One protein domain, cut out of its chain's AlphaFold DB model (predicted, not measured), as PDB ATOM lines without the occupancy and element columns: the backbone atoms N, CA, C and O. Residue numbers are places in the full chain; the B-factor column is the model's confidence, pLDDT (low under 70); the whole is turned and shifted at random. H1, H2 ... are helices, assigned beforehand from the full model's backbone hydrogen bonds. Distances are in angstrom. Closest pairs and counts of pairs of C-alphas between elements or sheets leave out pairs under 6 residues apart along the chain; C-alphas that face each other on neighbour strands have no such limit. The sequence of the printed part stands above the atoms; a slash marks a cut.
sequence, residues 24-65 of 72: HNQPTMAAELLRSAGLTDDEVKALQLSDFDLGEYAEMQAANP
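AT A GLANCE: This is residues 24 to 65 of the 72 residues of an uncharacterized protein of Pseudovibrio sp. WM33 (UniProt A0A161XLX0). The longest helix, H3, and the helix H1 meet as an L, the last part of H3 at the first part of H1, and the chain between them swings round in a wide loop with the short helix H2 on its far side. The loop encloses an open gap, and H2 touches neither of the other two helices. The printed part has 42 residues with three named helices, in the order H1, H2, H3, and no named strand; the class is all helix. The whole is compact, with a radius of gyration of the C-alphas of 9.9 A, and the C-alphas span 24 by 22 by 17 A.

IN THESE COORDINATES: H3, residues 51 to 63, is 18.5 A long from first to last C-alpha, from C-alpha 51 at (358.522, 318.089, 249.574) to C-alpha 63 at (343.724, 324.463, 240.455). H1, residues 27 to 36, is 14.6 A long and begins at C-alpha 27, (344.821, 327.328, 246.002). H2, residues 41 to 45, is 6.2 A long.

HOW THE PARTS SIT: H3 touches H1 with residues 59 to 63 alone, and the closest C-alphas of the two are those of Met 60 and Pro 27, 4.9 A apart. Their lines are about perpendicular, at 86 degrees, and their centres are 11.5 A apart. H2 is apart from H1 and apart from H3. In H1, H2 and H3 every O i to N i+4 pair is within hydrogen-bond range.

THE WHOLE: The two C-alphas farthest apart are those of His 24 and Asp 42, at 26.5 A. The links H1 to H2, of 4 residues, and H2 to H3, of 5 residues, are tight. Residues 35 to 43, of which 41 to 43 belong to H2, stand free. The printed part has no cut. The mean pLDDT of the printed part is 83.1, and residue 65 is under 70.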
ATOM      1  N   HIS A  24     344.251 328.193 254.341       90.25
ATOM      2  CA  HIS A  24     343.021 328.906 254.015       90.25
ATOM      3  C   HIS A  24     342.187 328.185 252.952       90.25
ATOM      4  O   HIS A  24     341.089 328.649 252.642       90.25
ATOM      5  N   ASN A  25     342.664 327.052 252.420       89.88
ATOM      6  CA  ASN A  25     342.026 326.319 251.326       89.88
ATOM      7  C   ASN A  25     341.735 327.239 250.124       89.88
ATOM      8  O   ASN A  25     340.629 327.257 249.582       89.88
ATOM      9  N   GLN A  26     342.710 328.085 249.769       91.62
ATOM     10  CA  GLN A  26     342.618 329.069 248.678       91.62
ATOM     11  C   GLN A  26     343.699 328.841 247.599       91.62
ATOM     12  O   GLN A  26     344.481 329.752 247.309       91.62
ATOM     13  N   PRO A  27     343.767 327.653 246.968       89.06
ATOM     14  CA  PRO A  27     344.821 327.328 246.002       89.06
ATOM     15  C   PRO A  27     344.797 328.229 244.755       89.06
ATOM     16  O   PRO A  27     345.850 328.599 244.243       89.06
ATOM     17  N   THR A  28     343.616 328.664 244.295       88.44
ATOM     18  CA  THR A  28     343.496 329.575 243.141       88.44
ATOM     19  C   THR A  28     344.088 330.955 243.434       88.44
ATOM     20  O   THR A  28     344.848 331.478 242.621       88.44
ATOM     21  N   MET A  29     343.794 331.533 244.603       89.25
ATOM     22  CA  MET A  29     344.341 332.833 245.009       89.25
ATOM     23  C   MET A  29     345.856 332.752 245.229       89.25
ATOM     24  O   MET A  29     346.592 333.633 244.790       89.25
ATOM     25  N   ALA A  30     346.333 331.680 245.870       90.50
ATOM     26  CA  ALA A  30     347.761 331.429 246.035       90.50
ATOM     27  C   ALA A  30     348.483 331.346 244.681       90.50
ATOM     28  O   ALA A  30     349.557 331.929 244.516       90.50
ATOM     29  N   ALA A  31     347.874 330.685 243.687       85.88
ATOM     30  CA  ALA A  31     348.412 330.648 242.333       85.88
ATOM     31  C   ALA A  31     348.479 332.064 241.738       85.88
ATOM     32  O   ALA A  31     349.539 332.490 241.289       85.88
ATOM     33  N   GLU A  32     347.396 332.846 241.798       86.75
ATOM     34  CA  GLU A  32     347.376 334.225 241.282       86.75
ATOM     35  C   GLU A  32     348.456 335.128 241.895       86.75
ATOM     36  O   GLU A  32     349.079 335.915 241.172       86.75
ATOM     37  N   LEU A  33     348.725 334.981 243.195       87.56
ATOM     38  CA  LEU A  33     349.801 335.694 243.884       87.56
ATOM     39  C   LEU A  33     351.178 335.307 243.330       87.56
ATOM     40  O   LEU A  33     351.941 336.199 242.949       87.56
ATOM     41  N   LEU A  34     351.466 334.010 243.154       85.19
ATOM     42  CA  LEU A  34     352.699 333.561 242.490       85.19
ATOM     43  C   LEU A  34     352.874 334.167 241.092       85.19
ATOM     44  O   LEU A  34     353.996 334.492 240.703       85.19
ATOM     45  N   ARG A  35     351.780 334.405 240.354       79.38
ATOM     46  CA  ARG A  35     351.843 335.017 239.012       79.38
ATOM     47  C   ARG A  35     352.363 336.423 239.083       79.38
ATOM     48  O   ARG A  35     353.126 336.853 238.225       79.38
ATOM     49  N   SER A  36     351.853 337.158 240.068       83.06
ATOM     50  CA  SER A  36     352.152 338.571 240.243       83.06
ATOM     51  C   SER A  36     353.633 338.779 240.552       83.06
ATOM     52  O   SER A  36     354.197 339.799 240.167       83.06
ATOM     53  N   ALA A  37     354.277 337.771 241.149       81.50
ATOM     54  CA  ALA A  37     355.713 337.740 241.377       81.50
ATOM     55  C   ALA A  37     356.532 337.371 240.122       81.50
ATOM     56  O   ALA A  37     357.748 337.559 240.117       81.50
ATOM     57  N   GLY A  38     355.893 336.892 239.048       77.25
ATOM     58  CA  GLY A  38     356.539 336.632 237.761       77.25
ATOM     59  C   GLY A  38     357.506 335.448 237.765       77.25
ATOM     60  O   GLY A  38     358.433 335.441 236.956       77.25
ATOM     61  N   LEU A  39     357.326 334.476 238.668       75.12
ATOM     62  CA  LEU A  39     358.132 333.254 238.664       75.12
ATOM     63  C   LEU A  39     357.794 332.373 237.467       75.12
ATOM     64  O   LEU A  39     356.628 332.148 237.145       75.12
ATOM     65  N   THR A  40     358.835 331.801 236.882       74.81
ATOM     66  CA  THR A  40     358.732 330.691 235.931       74.81
ATOM     67  C   THR A  40     358.891 329.342 236.636       74.81
ATOM     68  O   THR A  40     359.573 329.253 237.654       74.81
ATOM     69  N   ASP A  41     358.341 328.266 236.069       73.50
ATOM     70  CA  ASP A  41     358.490 326.897 236.606       73.50
ATOM     71  C   ASP A  41     359.950 326.484 236.792       73.50
ATOM     72  O   ASP A  41     360.290 325.771 237.735       73.50
ATOM     73  N   ASP A  42     360.819 326.925 235.886       77.81
ATOM     74  CA  ASP A  42     362.247 326.627 235.947       77.81
ATOM     75  C   ASP A  42     362.905 327.338 237.136       77.81
ATOM     76  O   ASP A  42     363.738 326.748 237.825       77.81
ATOM     77  N   GLU A  43     362.489 328.576 237.428       78.31
ATOM     78  CA  GLU A  43     362.899 329.269 238.648       78.31
ATOM     79  C   GLU A  43     362.360 328.549 239.886       78.31
ATOM     80  O   GLU A  43     363.126 328.359 240.824       78.31
ATOM     81  N   VAL A  44     361.109 328.073 239.882       77.94
ATOM     82  CA  VAL A  44     360.542 327.322 241.017       77.94
ATOM     83  C   VAL A  44     361.325 326.036 241.292       77.94
ATOM     84  O   VAL A  44     361.723 325.779 242.428       77.94
ATOM     85  N   LYS A  45     361.630 325.256 240.251       76.62
ATOM     86  CA  LYS A  45     362.432 324.025 240.364       76.62
ATOM     87  C   LYS A  45     363.846 324.288 240.882       76.62
ATOM     88  O   LYS A  45     364.430 323.428 241.539       76.62
ATOM     89  N   ALA A  46     364.402 325.467 240.609       82.50
ATOM     90  CA  ALA A  46     365.730 325.850 241.071       82.50
ATOM     91  C   ALA A  46     365.785 326.249 242.561       82.50
ATOM     92  O   ALA A  46     366.886 326.381 243.098       82.50
ATOM     93  N   LEU A  47     364.642 326.441 243.236       80.12
ATOM     94  CA  LEU A  47     364.582 326.957 244.612       80.12
ATOM     95  C   LEU A  47     364.791 325.906 245.712       80.12
ATOM     96  O   LEU A  47     364.744 326.271 246.880       80.12
ATOM     97  N   GLN A  48     365.070 324.641 245.365       80.75
ATOM     98  CA  GLN A  48     365.288 323.549 246.334       80.75
ATOM     99  C   GLN A  48     364.211 323.520 247.435       80.75
ATOM    100  O   GLN A  48     364.512 323.498 248.628       80.75
ATOM    101  N   LEU A  49     362.949 323.576 247.008       81.44
ATOM    102  CA  LEU A  49     361.791 323.593 247.896       81.44
ATOM    103  C   LEU A  49     361.660 322.289 248.690       81.44
ATOM    104  O   LEU A  49     362.158 321.240 248.274       81.44
ATOM    105  N   SER A  50     360.958 322.360 249.822       85.81
ATOM    106  CA  SER A  50     360.605 321.168 250.592       85.81
ATOM    107  C   SER A  50     359.588 320.301 249.839       85.81
ATOM    108  O   SER A  50     358.825 320.805 249.014       85.81
ATOM    109  N   ASP A  51     359.524 319.002 250.155       85.75
ATOM    110  CA  ASP A  51     358.522 318.089 249.574       85.75
ATOM    111  C   ASP A  51     357.086 318.575 249.821       85.75
ATOM    112  O   ASP A  51     356.209 318.402 248.977       85.75
ATOM    113  N   PHE A  52     356.862 319.220 250.969       84.50
ATOM    114  CA  PHE A  52     355.588 319.838 251.308       84.50
ATOM    115  C   PHE A  52     355.245 320.978 250.337       84.50
ATOM    116  O   PHE A  52     354.193 320.952 249.702       84.50
ATOM    117  N   ASP A  53     356.161 321.932 250.156       83.06
ATOM    118  CA  ASP A  53     355.941 323.073 249.263       83.06
ATOM    119  C   ASP A  53     355.773 322.635 247.803       83.06
ATOM    120  O   ASP A  53     354.990 323.229 247.063       83.06
ATOM    121  N   LEU A  54     356.475 321.577 247.382       84.75
ATOM    122  CA  LEU A  54     356.318 320.988 246.051       84.75
ATOM    123  C   LEU A  54     354.926 320.379 245.843       84.75
ATOM    124  O   LEU A  54     354.364 320.520 244.755       84.75
ATOM    125  N   GLY A  55     354.370 319.721 246.865       85.88
ATOM    126  CA  GLY A  55     353.018 319.160 246.828       85.88
ATOM    127  C   GLY A  55     351.955 320.244 246.671       85.88
ATOM    128  O   GLY A  55     351.177 320.216 245.720       85.88
ATOM    129  N   GLU A  56     351.987 321.251 247.540       85.75
ATOM    130  CA  GLU A  56     351.052 322.383 247.494       85.75
ATOM    131  C   GLU A  56     351.190 323.183 246.192       85.75
ATOM    132  O   GLU A  56     350.201 323.571 245.569       85.75
ATOM    133  N   TYR A  57     352.420 323.376 245.709       84.81
ATOM    134  CA  TYR A  57     352.653 324.011 244.417       84.81
ATOM    135  C   TYR A  57     352.046 323.203 243.258       84.81
ATOM    136  O   TYR A  57     351.520 323.791 242.313       84.81
ATOM    137  N   ALA A  58     352.061 321.868 243.312       85.75
ATOM    138  CA  ALA A  58     351.380 321.033 242.322       85.75
ATOM    139  C   ALA A  58     349.847 321.156 242.408       85.75
ATOM    140  O   ALA A  58     349.182 321.209 241.371       85.75
ATOM    141  N   GLU A  59     349.275 321.267 243.609       85.50
ATOM    142  CA  GLU A  59     347.837 321.516 243.780       85.50
ATOM    143  C   GLU A  59     347.424 322.886 243.237       85.50
ATOM    144  O   GLU A  59     346.420 323.009 242.534       85.50
ATOM    145  N   MET A  60     348.238 323.912 243.481       85.56
ATOM    146  CA  MET A  60     348.050 325.244 242.912       85.56
ATOM    147  C   MET A  60     348.121 325.229 241.378       85.56
ATOM    148  O   MET A  60     347.317 325.893 240.718       85.56
ATOM    149  N   GLN A  61     349.032 324.437 240.799       83.25
ATOM    150  CA  GLN A  61     349.094 324.204 239.353       83.25
ATOM    151  C   GLN A  61     347.837 323.516 238.818       83.25
ATOM    152  O   GLN A  61     347.283 323.945 237.806       83.25
ATOM    153  N   ALA A  62     347.349 322.485 239.506       84.62
ATOM    154  CA  ALA A  62     346.136 321.772 239.117       84.62
ATOM    155  C   ALA A  62     344.876 322.647 239.238       84.62
ATOM    156  O   ALA A  62     343.984 322.566 238.392       84.62
ATOM    157  N   ALA A  63     344.815 323.515 240.250       83.06
ATOM    158  CA  ALA A  63     343.724 324.463 240.455       83.06
ATOM    159  C   ALA A  63     343.709 325.591 239.410       83.06
ATOM    160  O   ALA A  63     342.671 326.225 239.210       83.06
ATOM    161  N   ASN A  64     344.839 325.852 238.740       77.81
ATOM    162  CA  ASN A  64     344.935 326.857 237.687       77.81
ATOM    163  C   ASN A  64     345.849 326.408 236.521       77.81
ATOM    164  O   ASN A  64     346.937 326.951 236.338       77.81
ATOM    165  N   PRO A  65     345.428 325.447 235.677       69.12
ATOM    166  CA  PRO A  65     346.290 324.858 234.642       69.12
ATOM    167  C   PRO A  65     346.700 325.846 233.538       69.12
ATOM    168  O   PRO A  65     347.801 325.773 232.992       69.12
TER     169      PRO A  65